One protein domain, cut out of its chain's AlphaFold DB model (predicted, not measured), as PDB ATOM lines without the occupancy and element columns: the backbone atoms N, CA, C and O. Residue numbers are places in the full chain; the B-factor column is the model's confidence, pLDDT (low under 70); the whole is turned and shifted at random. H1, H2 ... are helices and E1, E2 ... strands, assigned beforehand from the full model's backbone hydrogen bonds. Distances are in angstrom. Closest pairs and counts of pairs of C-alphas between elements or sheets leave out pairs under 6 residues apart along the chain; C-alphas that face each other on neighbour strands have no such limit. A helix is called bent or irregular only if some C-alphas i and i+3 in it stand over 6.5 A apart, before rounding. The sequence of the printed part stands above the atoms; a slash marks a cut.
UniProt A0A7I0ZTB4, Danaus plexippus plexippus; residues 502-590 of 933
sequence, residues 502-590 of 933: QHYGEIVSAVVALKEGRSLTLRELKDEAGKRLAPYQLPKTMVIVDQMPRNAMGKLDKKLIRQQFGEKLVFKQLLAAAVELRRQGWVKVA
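This is residues 502 to 590 of the 933 residues of a protein of Danaus plexippus plexippus (UniProt A0A7I0ZTB4). Two parallel strands, E1 and E2, lie side by side as a small ribbon, with the long, kinked helix H2 over one face and the short helix H1 near the other. H2 runs on past the ribbon to H3 at one end of the long axis, and the loop of residues 546 to 557 makes the other end. The printed part has 89 residues, in the order E1, H1, E2, H2, H3, and its class is mixed, helices and strands. It is loose and elongated, with a radius of gyration of the C-alphas of 15.1 A and spans of 50 by 29 by 28 A.

E1, residues 505 to 514, and E2, residues 541 to 545, are parallel neighbours at 29 degrees; N 512 and O 543 are 2.8 A apart, within hydrogen-bond range. With H1, residues 522 to 529, they form a strand-helix-strand unit, two parallel neighbour strands with a helix between, whose crossover is right-handed. The closest C-alphas of H1 and E2 are those of Leu 522 and Met 542, 6.3 A apart. H2, residues 558 to 583, has its closest C-alpha pair with E2 at Gln 573 and Thr 541, 6.1 A. H1 and H2 are apart. With residues 578 to 582 alone, H2 touches H3, residues 587 to 590; the closest C-alphas, of Ala 578 and Ala 590, are 4.8 A apart. Every O i to N i+4 pair is within hydrogen-bond range in H1, and 20 of 22 in H2; H3 is too short for such a pair.

E1 is 28.8 A long from C-alpha 505 at (-25.963, 1.984, -49.575), and E2 13.6 A. H2 is 34.3 A long, with a kink of 54 degrees near residue 565, and is irregular: C-alphas 564 and 567 are 7.4 A apart. H1 measures 10.3 A and H3 5.1 A, ending at C-alpha 590 at (-33.347, -11.985, -65.410).

The C-alphas of Met 553 and Gly 585, the two farthest apart, are separated by 50.8 A. The printed part has no cut; the links H1 to E2 and E2 to H2 are long. The mean pLDDT of the printed part is 77.5, and residues 502 to 505, 532 to 534, 551 to 555 and 577 to 590 are under 70.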
ATOM      1  N   GLN A 502     -27.506  -0.482 -54.235       62.19
ATOM      2  CA  GLN A 502     -28.390   0.615 -54.645       62.19
ATOM      3  C   GLN A 502     -29.505   0.922 -53.634       62.19
ATOM      4  O   GLN A 502     -29.965   2.058 -53.572       62.19
ATOM      5  N   HIS A 503     -29.938  -0.063 -52.844       58.19
ATOM      6  CA  HIS A 503     -31.040   0.076 -51.889       58.19
ATOM      7  C   HIS A 503     -30.538   0.324 -50.465       58.19
ATOM      8  O   HIS A 503     -31.129   1.101 -49.720       58.19
ATOM      9  N   TYR A 504     -29.450  -0.342 -50.072       62.00
ATOM     10  CA  TYR A 504     -28.937  -0.316 -48.700       62.00
ATOM     11  C   TYR A 504     -27.743   0.629 -48.508       62.00
ATOM     12  O   TYR A 504     -27.318   0.828 -47.371       62.00
ATOM     13  N   GLY A 505     -27.214   1.224 -49.580       68.88
ATOM     14  CA  GLY A 505     -25.963   1.984 -49.575       68.88
ATOM     15  C   GLY A 505     -24.762   1.042 -49.622       68.88
ATOM     16  O   GLY A 505     -24.057   0.979 -50.627       68.88
ATOM     17  N   GLU A 506     -24.571   0.258 -48.565       80.38
ATOM     18  CA  GLU A 506     -23.676  -0.898 -48.552       80.38
ATOM     19  C   GLU A 506     -24.417  -2.147 -48.065       80.38
ATOM     20  O   GLU A 506     -25.395  -2.070 -47.326       80.38
ATOM     21  N   ILE A 507     -23.922  -3.322 -48.441       85.50
ATOM     22  CA  ILE A 507     -24.315  -4.608 -47.867       85.50
ATOM     23  C   ILE A 507     -23.113  -5.294 -47.229       85.50
ATOM     24  O   ILE A 507     -21.984  -5.202 -47.714       85.50
ATOM     25  N   VAL A 508     -23.371  -6.033 -46.153       91.00
ATOM     26  CA  VAL A 508     -22.356  -6.859 -45.497       91.00
ATOM     27  C   VAL A 508     -22.007  -8.037 -46.406       91.00
ATOM     28  O   VAL A 508     -22.895  -8.766 -46.847       91.00
ATOM     29  N   SER A 509     -20.725  -8.233 -46.695       93.38
ATOM     30  CA  SER A 509     -20.225  -9.306 -47.561       93.38
ATOM     31  C   SER A 509     -18.986  -9.954 -46.947       93.38
ATOM     32  O   SER A 509     -18.171  -9.255 -46.349       93.38
ATOM     33  N   ALA A 510     -18.834 -11.274 -47.078       94.69
ATOM     34  CA  ALA A 510     -17.758 -12.027 -46.426       94.69
ATOM     35  C   ALA A 510     -16.798 -12.683 -47.432       94.69
ATOM     36  O   ALA A 510     -17.217 -13.324 -48.394       94.69
ATOM     37  N   VAL A 511     -15.498 -12.583 -47.180       94.81
ATOM     38  CA  VAL A 511     -14.458 -13.399 -47.816       94.81
ATOM     39  C   VAL A 511     -13.977 -14.393 -46.770       94.81
ATOM     40  O   VAL A 511     -13.507 -13.986 -45.713       94.81
ATOM     41  N   VAL A 512     -14.132 -15.687 -47.034       94.31
ATOM     42  CA  VAL A 512     -13.956 -16.761 -46.049       94.31
ATOM     43  C   VAL A 512     -12.861 -17.711 -46.519       94.31
ATOM     44  O   VAL A 512     -12.928 -18.225 -47.630       94.31
ATOM     45  N   ALA A 513     -11.879 -17.985 -45.666       92.00
ATOM     46  CA  ALA A 513     -10.973 -19.113 -45.842       92.00
ATOM     47  C   ALA A 513     -11.448 -20.280 -44.969       92.00
ATOM     48  O   ALA A 513     -11.789 -20.086 -43.797       92.00
ATOM     49  N   LEU A 514     -11.486 -21.481 -45.541       91.69
ATOM     50  CA  LEU A 514     -11.947 -22.691 -44.861       91.69
ATOM     51  C   LEU A 514     -10.773 -23.550 -44.390       91.69
ATOM     52  O   LEU A 514      -9.676 -23.517 -44.944       91.69
ATOM     53  N   LYS A 515     -11.029 -24.376 -43.375       86.56
ATOM     54  CA  LYS A 515     -10.106 -25.443 -42.970       86.56
ATOM     55  C   LYS A 515     -10.014 -26.511 -44.072       86.56
ATOM     56  O   LYS A 515     -10.975 -26.734 -44.806       86.56
ATOM     57  N   GLU A 516      -8.866 -27.187 -44.167       82.31
ATOM     58  CA  GLU A 516      -8.602 -28.205 -45.200       82.31
ATOM     59  C   GLU A 516      -9.732 -29.247 -45.304       82.31
ATOM     60  O   GLU A 516     -10.168 -29.819 -44.302       82.31
ATOM     61  N   GLY A 517     -10.198 -29.493 -46.534       80.88
ATOM     62  CA  GLY A 517     -11.220 -30.500 -46.838       80.88
ATOM     63  C   GLY A 517     -12.649 -30.138 -46.421       80.88
ATOM     64  O   GLY A 517     -13.512 -31.014 -46.427       80.88
ATOM     65  N   ARG A 518     -12.918 -28.882 -46.041       88.44
ATOM     66  CA  ARG A 518     -14.261 -28.404 -45.679       88.44
ATOM     67  C   ARG A 518     -14.913 -27.607 -46.805       88.44
ATOM     68  O   ARG A 518     -14.243 -26.989 -47.626       88.44
ATOM     69  N   SER A 519     -16.242 -27.594 -46.804       87.31
ATOM     70  CA  SER A 519     -17.081 -26.775 -47.681       87.31
ATOM     71  C   SER A 519     -18.129 -26.058 -46.843       87.31
ATOM     72  O   SER A 519     -18.614 -26.631 -45.874       87.31
ATOM     73  N   LEU A 520     -18.498 -24.838 -47.230       91.00
ATOM     74  CA  LEU A 520     -19.487 -24.043 -46.510       91.00
ATOM     75  C   LEU A 520     -20.389 -23.289 -47.485       91.00
ATOM     76  O   LEU A 520     -19.907 -22.635 -48.410       91.00
ATOM     77  N   THR A 521     -21.701 -23.341 -47.283       91.44
ATOM     78  CA  THR A 521     -22.659 -22.537 -48.049       91.44
ATOM     79  C   THR A 521     -22.999 -21.234 -47.325       91.44
ATOM     80  O   THR A 521     -22.904 -21.118 -46.106       91.44
ATOM     81  N   LEU A 522     -23.456 -20.224 -48.077       89.69
ATOM     82  CA  LEU A 522     -23.903 -18.954 -47.490       89.69
ATOM     83  C   LEU A 522     -25.096 -19.142 -46.535       89.69
ATOM     84  O   LEU A 522     -25.252 -18.366 -45.596       89.69
ATOM     85  N   ARG A 523     -25.946 -20.146 -46.779       88.44
ATOM     86  CA  ARG A 523     -27.089 -20.451 -45.914       88.44
ATOM     87  C   ARG A 523     -26.620 -21.007 -44.572       88.44
ATOM     88  O   ARG A 523     -27.006 -20.459 -43.554       88.44
ATOM     89  N   GLU A 524     -25.735 -22.000 -44.580       89.38
ATOM     90  CA  GLU A 524     -25.146 -22.562 -43.355       89.38
ATOM     91  C   GLU A 524     -24.399 -21.493 -42.545       89.38
ATOM     92  O   GLU A 524     -24.592 -21.389 -41.335       89.38
ATOM     93  N   LEU A 525     -23.635 -20.624 -43.222       91.38
ATOM     94  CA  LEU A 525     -22.985 -19.473 -42.590       91.38
ATOM     95  C   LEU A 525     -24.001 -18.564 -41.881       91.38
ATOM     96  O   LEU A 525     -23.779 -18.164 -40.740       91.38
ATOM     97  N   LYS A 526     -25.105 -18.216 -42.557       86.56
ATOM     98  CA  LYS A 526     -26.165 -17.353 -42.010       86.56
ATOM     99  C   LYS A 526     -26.926 -18.017 -40.870       86.56
ATOM    100  O   LYS A 526     -27.234 -17.331 -39.903       86.56
ATOM    101  N   ASP A 527     -27.225 -19.305 -40.983       85.00
ATOM    102  CA  ASP A 527     -27.978 -20.056 -39.977       85.00
ATOM    103  C   ASP A 527     -27.178 -20.156 -38.668       85.00
ATOM    104  O   ASP A 527     -27.738 -20.009 -37.582       85.00
ATOM    105  N   GLU A 528     -25.856 -20.336 -38.752       83.56
ATOM    106  CA  GLU A 528     -24.986 -20.348 -37.574       83.56
ATOM    107  C   GLU A 528     -24.729 -18.935 -37.031       83.56
ATOM    108  O   GLU A 528     -24.921 -18.687 -35.840       83.56
ATOM    109  N   ALA A 529     -24.351 -17.981 -37.888       76.25
ATOM    110  CA  ALA A 529     -24.067 -16.608 -37.466       76.25
ATOM    111  C   ALA A 529     -25.322 -15.873 -36.960       76.25
ATOM    112  O   ALA A 529     -25.233 -15.036 -36.063       76.25
ATOM    113  N   GLY A 530     -26.504 -16.214 -37.480       75.50
ATOM    114  CA  GLY A 530     -27.802 -15.650 -37.095       75.50
ATOM    115  C   GLY A 530     -28.245 -16.011 -35.680       75.50
ATOM    116  O   GLY A 530     -29.154 -15.382 -35.149       75.50
ATOM    117  N   LYS A 531     -27.569 -16.964 -35.025       77.31
ATOM    118  CA  LYS A 531     -27.747 -17.235 -33.590       77.31
ATOM    119  C   LYS A 531     -27.178 -16.118 -32.708       77.31
ATOM    120  O   LYS A 531     -27.535 -16.040 -31.536       77.31
ATOM    121  N   ARG A 532     -26.266 -15.294 -33.242       68.06
ATOM    122  CA  ARG A 532     -25.493 -14.280 -32.492       68.06
ATOM    123  C   ARG A 532     -25.560 -12.883 -33.111       68.06
ATOM    124  O   ARG A 532     -25.341 -11.899 -32.412       68.06
ATOM    125  N   LEU A 533     -25.855 -12.792 -34.406       67.19
ATOM    126  CA  LEU A 533     -25.965 -11.545 -35.156       67.19
ATOM    127  C   LEU A 533     -27.416 -11.263 -35.547       67.19
ATOM    128  O   LEU A 533     -28.159 -12.165 -35.930       67.19
ATOM    129  N   ALA A 534     -27.796  -9.987 -35.528       61.31
ATOM    130  CA  ALA A 534     -29.094  -9.560 -36.036       61.31
ATOM    131  C   ALA A 534     -29.174  -9.732 -37.569       61.31
ATOM    132  O   ALA A 534     -28.147  -9.643 -38.252       61.31
ATOM    133  N   PRO A 535     -30.377  -9.890 -38.158       78.44
ATOM    134  CA  PRO A 535     -30.530 -10.156 -39.593       78.44
ATOM    135  C   PRO A 535     -29.831  -9.151 -40.522       78.44
ATOM    136  O   PRO A 535     -29.324  -9.536 -41.573       78.44
ATOM    137  N   TYR A 536     -29.763  -7.873 -40.137       74.12
ATOM    138  CA  TYR A 536     -29.107  -6.822 -40.924       74.12
ATOM    139  C   TYR A 536     -27.568  -6.867 -40.867       74.12
ATOM    140  O   TYR A 536     -26.914  -6.254 -41.707       74.12
ATOM    141  N   GLN A 537     -26.984  -7.582 -39.898       77.62
ATOM    142  CA  GLN A 537     -25.535  -7.772 -39.755       77.62
ATOM    143  C   GLN A 537     -25.031  -9.001 -40.524       77.62
ATOM    144  O   GLN A 537     -23.825  -9.165 -40.699       77.62
ATOM    145  N   LEU A 538     -25.933  -9.881 -40.970       88.31
ATOM    146  CA  LEU A 538     -25.557 -11.114 -41.648       88.31
ATOM    147  C   LEU A 538     -25.025 -10.840 -43.063       88.31
ATOM    148  O   LEU A 538     -25.635 -10.060 -43.804       88.31
ATOM    149  N   PRO A 539     -23.941 -11.518 -43.490       92.69
ATOM    150  CA  PRO A 539     -23.422 -11.367 -44.841       92.69
ATOM    151  C   PRO A 539     -24.482 -11.707 -45.887       92.69
ATOM    152  O   PRO A 539     -25.057 -12.793 -45.868       92.69
ATOM    153  N   LYS A 540     -24.739 -10.810 -46.837       90.62
ATOM    154  CA  LYS A 540     -25.633 -11.063 -47.974       90.62
ATOM    155  C   LYS A 540     -24.932 -11.800 -49.111       90.62
ATOM    156  O   LYS A 540     -25.608 -12.507 -49.852       90.62
ATOM    157  N   THR A 541     -23.608 -11.690 -49.207       91.50
ATOM    158  CA  THR A 541     -22.781 -12.445 -50.158       91.50
ATOM    159  C   THR A 541     -21.554 -13.050 -49.478       91.50
ATOM    160  O   THR A 541     -21.125 -12.589 -48.417       91.50
ATOM    161  N   MET A 542     -21.003 -14.103 -50.090       93.62
ATOM    162  CA  MET A 542     -19.777 -14.758 -49.636       93.62
ATOM    163  C   MET A 542     -18.919 -15.236 -50.815       93.62
ATOM    164  O   MET A 542     -19.444 -15.747 -51.812       93.62
ATOM    165  N   VAL A 543     -17.600 -15.125 -50.664       93.25
ATOM    166  CA  VAL A 543     -16.583 -15.756 -51.518       93.25
ATOM    167  C   VAL A 543     -15.681 -16.627 -50.646       93.25
ATOM    168  O   VAL A 543     -15.248 -16.184 -49.587       93.25
ATOM    169  N   ILE A 544     -15.409 -17.855 -51.092       91.31
ATOM    170  CA  ILE A 544     -14.450 -18.756 -50.440       91.31
ATOM    171  C   ILE A 544     -13.091 -18.608 -51.125       91.31
ATOM    172  O   ILE A 544     -13.035 -18.524 -52.353       91.31
ATOM    173  N   VAL A 545     -12.020 -18.562 -50.334       90.56
ATOM    174  CA  VAL A 545     -10.632 -18.434 -50.799       90.56
ATOM    175  C   VAL A 545      -9.745 -19.492 -50.148       90.56
ATOM    176  O   VAL A 545      -9.979 -19.877 -49.003       90.56
ATOM    177  N   ASP A 546      -8.699 -19.919 -50.853       79.25
ATOM    178  CA  ASP A 546      -7.748 -20.908 -50.327       79.25
ATOM    179  C   ASP A 546      -6.831 -20.304 -49.255       79.25
ATOM    180  O   ASP A 546      -6.524 -20.932 -48.243       79.25
ATOM    181  N   GLN A 547      -6.405 -19.053 -49.456       78.06
ATOM    182  CA  GLN A 547      -5.551 -18.330 -48.521       78.06
ATOM    183  C   GLN A 547      -5.938 -16.855 -48.460       78.06
ATOM    184  O   GLN A 547      -6.167 -16.214 -49.485       78.06
ATOM    185  N   MET A 548      -5.983 -16.305 -47.246       86.56
ATOM    186  CA  MET A 548      -6.335 -14.904 -47.050       86.56
ATOM    187  C   MET A 548      -5.120 -13.981 -47.275       86.56
ATOM    188  O   MET A 548      -4.066 -14.227 -46.675       86.56
ATOM    189  N   PRO A 549      -5.242 -12.910 -48.088       79.50
ATOM    190  CA  PRO A 549      -4.180 -11.927 -48.287       79.50
ATOM    191  C   PRO A 549      -3.761 -11.236 -46.985       79.50
ATOM    192  O   PRO A 549      -4.595 -10.777 -46.197       79.50
ATOM    193  N   ARG A 550      -2.446 -11.132 -46.770       74.69
ATOM    194  CA  ARG A 550      -1.849 -10.530 -45.572       74.69
ATOM    195  C   ARG A 550      -0.767  -9.523 -45.939       74.69
ATOM    196  O   ARG A 550      -0.096  -9.662 -46.955       74.69
ATOM    197  N   ASN A 551      -0.578  -8.532 -45.078       64.38
ATOM    198  CA  ASN A 551       0.519  -7.580 -45.184       64.38
ATOM    199  C   ASN A 551       1.846  -8.178 -44.674       64.38
ATOM    200  O   ASN A 551       1.879  -9.264 -44.092       64.38
ATOM    201  N   ALA A 552       2.945  -7.435 -44.840       43.72
ATOM    202  CA  ALA A 552       4.287  -7.849 -44.408       43.72
ATOM    203  C   ALA A 552       4.395  -8.166 -42.899       43.72
ATOM    204  O   ALA A 552       5.276  -8.914 -42.490       43.72
ATOM    205  N   MET A 553       3.487  -7.630 -42.075       47.03
ATOM    206  CA  MET A 553       3.402  -7.891 -40.630       47.03
ATOM    207  C   MET A 553       2.491  -9.086 -40.287       47.03
ATOM    208  O   MET A 553       2.182  -9.321 -39.119       47.03
ATOM    209  N   GLY A 554       2.011  -9.829 -41.288       48.91
ATOM    210  CA  GLY A 554       1.145 -10.994 -41.114       48.91
ATOM    211  C   GLY A 554      -0.304 -10.669 -40.731       48.91
ATOM    212  O   GLY A 554      -1.042 -11.582 -40.350       48.91
ATOM    213  N   LYS A 555      -0.742  -9.405 -40.821       60.12
ATOM    214  CA  LYS A 555      -2.139  -8.990 -40.587       60.12
ATOM    215  C   LYS A 555      -2.954  -9.057 -41.878       60.12
ATOM    216  O   LYS A 555      -2.388  -8.934 -42.958       60.12
ATOM    217  N   LEU A 556      -4.271  -9.216 -41.763       73.31
ATOM    218  CA  LEU A 556      -5.188  -9.155 -42.904       73.31
ATOM    219  C   LEU A 556      -5.164  -7.772 -43.556       73.31
ATOM    220  O   LEU A 556      -5.283  -6.759 -42.866       73.31
ATOM    221  N   ASP A 557      -5.039  -7.736 -44.880       73.88
ATOM    222  CA  ASP A 557      -5.077  -6.492 -45.646       73.88
ATOM    223  C   ASP A 557      -6.440  -6.325 -46.327       73.88
ATOM    224  O   ASP A 557      -6.654  -6.766 -47.455       73.88
ATOM    225  N   LYS A 558      -7.389  -5.671 -45.645       78.88
ATOM    226  CA  LYS A 558      -8.744  -5.455 -46.185       78.88
ATOM    227  C   LYS A 558      -8.765  -4.612 -47.462       78.88
ATOM    228  O   LYS A 558      -9.704  -4.757 -48.243       78.88
ATOM    229  N   LYS A 559      -7.764  -3.753 -47.702       75.81
ATOM    230  CA  LYS A 559      -7.678  -2.981 -48.954       75.81
ATOM    231  C   LYS A 559      -7.354  -3.919 -50.111       75.81
ATOM    232  O   LYS A 559      -8.074  -3.911 -51.106       75.81
ATOM    233  N   LEU A 560      -6.347  -4.776 -49.937       77.25
ATOM    234  CA  LEU A 560      -5.973  -5.784 -50.928       77.25
ATOM    235  C   LEU A 560      -7.088  -6.818 -51.137       77.25
ATOM    236  O   LEU A 560      -7.410  -7.152 -52.273       77.25
ATOM    237  N   ILE A 561      -7.741  -7.271 -50.063       85.00
ATOM    238  CA  ILE A 561      -8.887  -8.194 -50.142       85.00
ATOM    239  C   ILE A 561     -10.043  -7.547 -50.914       85.00
ATOM    240  O   ILE A 561     -10.632  -8.185 -51.785       85.00
ATOM    241  N   ARG A 562     -10.360  -6.273 -50.650       83.50
ATOM    242  CA  ARG A 562     -11.377  -5.538 -51.415       83.50
ATOM    243  C   ARG A 562     -10.977  -5.394 -52.885       83.50
ATOM    244  O   ARG A 562     -11.839  -5.560 -53.738       83.50
ATOM    245  N   GLN A 563      -9.706  -5.133 -53.184       80.94
ATOM    246  CA  GLN A 563      -9.214  -5.042 -54.560       80.94
ATOM    247  C   GLN A 563      -9.313  -6.385 -55.302       80.94
ATOM    248  O   GLN A 563      -9.729  -6.414 -56.451       80.94
ATOM    249  N   GLN A 564      -8.970  -7.498 -54.649       84.69
ATOM    250  CA  GLN A 564      -8.942  -8.826 -55.277       84.69
ATOM    251  C   GLN A 564     -10.317  -9.504 -55.367       84.69
ATOM    252  O   GLN A 564     -10.583 -10.254 -56.307       84.69
ATOM    253  N   PHE A 565     -11.185  -9.290 -54.375       89.38
ATOM    254  CA  PHE A 565     -12.444 -10.030 -54.236       89.38
ATOM    255  C   PHE A 565     -13.690  -9.140 -54.255       89.38
ATOM    256  O   PHE A 565     -14.795  -9.672 -54.334       89.38
ATOM    257  N   GLY A 566     -13.548  -7.812 -54.215       83.50
ATOM    258  CA  GLY A 566     -14.675  -6.877 -54.214       83.50
ATOM    259  C   GLY A 566     -15.581  -7.053 -55.429       83.50
ATOM    260  O   GLY A 566     -16.787  -7.216 -55.267       83.50
ATOM    261  N   GLU A 567     -15.006  -7.133 -56.631       79.69
ATOM    262  CA  GLU A 567     -15.767  -7.372 -57.864       79.69
ATOM    263  C   GLU A 567     -16.479  -8.731 -57.856       79.69
ATOM    264  O   GLU A 567     -17.648  -8.823 -58.222       79.69
ATOM    265  N   LYS A 568     -15.826  -9.787 -57.346       83.06
ATOM    266  CA  LYS A 568     -16.445 -11.117 -57.201       83.06
ATOM    267  C   LYS A 568     -17.642 -11.096 -56.245       83.06
ATOM    268  O   LYS A 568     -18.617 -11.816 -56.470       83.06
ATOM    269  N   LEU A 569     -17.588 -10.288 -55.186       85.44
ATOM    270  CA  LEU A 569     -18.696 -10.118 -54.241       85.44
ATOM    271  C   LEU A 569     -19.859  -9.329 -54.861       85.44
ATOM    272  O   LEU A 569     -21.008  -9.750 -54.720       85.44
ATOM    273  N   VAL A 570     -19.572  -8.260 -55.615       80.62
ATOM    274  CA  VAL A 570     -20.582  -7.528 -56.410       80.62
ATOM    275  C   VAL A 570     -21.234  -8.462 -57.436       80.62
ATOM    276  O   VAL A 570     -22.453  -8.493 -57.583       80.62
ATOM    277  N   PHE A 571     -20.444  -9.302 -58.103       78.25
ATOM    278  CA  PHE A 571     -20.962 -10.282 -59.052       78.25
ATOM    279  C   PHE A 571     -21.916 -11.285 -58.385       78.25
ATOM    280  O   PHE A 571     -23.022 -11.519 -58.871       78.25
ATOM    281  N   LYS A 572     -21.533 -11.838 -57.225       77.06
ATOM    282  CA  LYS A 572     -22.388 -12.737 -56.426       77.06
ATOM    283  C   LYS A 572     -23.714 -12.075 -56.029       77.06
ATOM    284  O   LYS A 572     -24.743 -12.750 -56.033       77.06
ATOM    285  N   GLN A 573     -23.695 -10.786 -55.693       78.62
ATOM    286  CA  GLN A 573     -24.889  -9.997 -55.363       78.62
ATOM    287  C   GLN A 573     -25.834  -9.891 -56.564       78.62
ATOM    288  O   GLN A 573     -27.023 -10.186 -56.437       78.62
ATOM    289  N   LEU A 574     -25.305  -9.533 -57.737       74.31
ATOM    290  CA  LEU A 574     -26.083  -9.409 -58.973       74.31
ATOM    291  C   LEU A 574     -26.677 -10.751 -59.415       74.31
ATOM    292  O   LEU A 574     -27.851 -10.814 -59.780       74.31
ATOM    293  N   LEU A 575     -25.905 -11.837 -59.311       73.00
ATOM    294  CA  LEU A 575     -26.376 -13.184 -59.636       73.00
ATOM    295  C   LEU A 575     -27.546 -13.605 -58.732       73.00
ATOM    296  O   LEU A 575     -28.541 -14.146 -59.212       73.00
ATOM    297  N   ALA A 576     -27.452 -13.329 -57.429       70.06
ATOM    298  CA  ALA A 576     -28.531 -13.614 -56.487       70.06
ATOM    299  C   ALA A 576     -29.810 -12.821 -56.820       70.06
ATOM    300  O   ALA A 576     -30.904 -13.383 -56.769       70.06
ATOM    301  N   ALA A 577     -29.677 -11.553 -57.225       68.81
ATOM    302  CA  ALA A 577     -30.803 -10.727 -57.658       68.81
ATOM    303  C   ALA A 577     -31.463 -11.260 -58.945       68.81
ATOM    304  O   ALA A 577     -32.687 -11.359 -59.013       68.81
ATOM    305  N   ALA A 578     -30.671 -11.677 -59.939       66.31
ATOM    306  CA  ALA A 578     -31.183 -12.246 -61.187       66.31
ATOM    307  C   ALA A 578     -31.945 -13.568 -60.965       66.31
ATOM    308  O   ALA A 578     -32.999 -13.795 -61.564       66.31
ATOM    309  N   VAL A 579     -31.449 -14.432 -60.071       69.19
ATOM    310  CA  VAL A 579     -32.136 -15.679 -59.690       69.19
ATOM    311  C   VAL A 579     -33.484 -15.389 -59.027       69.19
ATOM    312  O   VAL A 579     -34.471 -16.059 -59.337       69.19
ATOM    313  N   GLU A 580     -33.554 -14.377 -58.162       66.19
ATOM    314  CA  GLU A 580     -34.802 -13.994 -57.501       66.19
ATOM    315  C   GLU A 580     -35.810 -13.378 -58.484       66.19
ATOM    316  O   GLU A 580     -36.979 -13.761 -58.476       66.19
ATOM    317  N   LEU A 581     -35.365 -12.523 -59.410       68.44
ATOM    318  CA  LEU A 581     -36.211 -11.990 -60.488       68.44
ATOM    319  C   LEU A 581     -36.789 -13.107 -61.364       68.44
ATOM    320  O   LEU A 581     -37.978 -13.099 -61.687       68.44
ATOM    321  N   ARG A 582     -35.977 -14.121 -61.691       64.06
ATOM    322  CA  ARG A 582     -36.448 -15.316 -62.402       64.06
ATOM    323  C   ARG A 582     -37.501 -16.073 -61.591       64.06
ATOM    324  O   ARG A 582     -38.506 -16.490 -62.160       64.06
ATOM    325  N   ARG A 583     -37.288 -16.246 -60.282       67.06
ATOM    326  CA  ARG A 583     -38.237 -16.917 -59.374       67.06
ATOM    327  C   ARG A 583     -39.574 -16.176 -59.287       67.06
ATOM    328  O   ARG A 583     -40.613 -16.816 -59.180       67.06
ATOM    329  N   GLN A 584     -39.546 -14.850 -59.392       68.81
ATOM    330  CA  GLN A 584     -40.720 -13.973 -59.393       68.81
ATOM    331  C   GLN A 584     -41.408 -13.852 -60.768       68.81
ATOM    332  O   GLN A 584     -42.338 -13.067 -60.918       68.81
ATOM    333  N   GLY A 585     -40.976 -14.623 -61.773       59.09
ATOM    334  CA  GLY A 585     -41.603 -14.662 -63.100       59.09
ATOM    335  C   GLY A 585     -41.057 -13.645 -64.108       59.09
ATOM    336  O   GLY A 585     -41.471 -13.651 -65.266       59.09
ATOM    337  N   TRP A 586     -40.069 -12.826 -63.734       68.94
ATOM    338  CA  TRP A 586     -39.445 -11.816 -64.598       68.94
ATOM    339  C   TRP A 586     -38.318 -12.408 -65.452       68.94
ATOM    340  O   TRP A 586     -37.179 -11.940 -65.444       68.94
ATOM    341  N   VAL A 587     -38.628 -13.468 -66.203       59.84
ATOM    342  CA  VAL A 587     -37.635 -14.275 -66.935       59.84
ATOM    343  C   VAL A 587     -36.850 -13.447 -67.956       59.84
ATOM    344  O   VAL A 587     -35.642 -13.626 -68.069       59.84
ATOM    345  N   LYS A 588     -37.499 -12.504 -68.654       52.88
ATOM    346  CA  LYS A 588     -36.840 -11.640 -69.646       52.88
ATOM    347  C   LYS A 588     -35.815 -10.693 -69.007       52.88
ATOM    348  O   LYS A 588     -34.697 -10.604 -69.491       52.88
ATOM    349  N   VAL A 589     -36.169 -10.074 -67.879       55.75
ATOM    350  CA  VAL A 589     -35.290  -9.160 -67.125       55.75
ATOM    351  C   VAL A 589     -34.121  -9.922 -66.494       55.75
ATOM    352  O   VAL A 589     -32.981  -9.472 -66.540       55.75
ATOM    353  N   ALA A 590     -34.385 -11.117 -65.955       53.72
ATOM    354  CA  ALA A 590     -33.347 -11.985 -65.410       53.72
ATOM    355  C   ALA A 590     -32.371 -12.485 -66.491       53.72
ATOM    356  O   ALA A 590     -31.171 -12.571 -66.234       53.72
TER     357      ALA A 590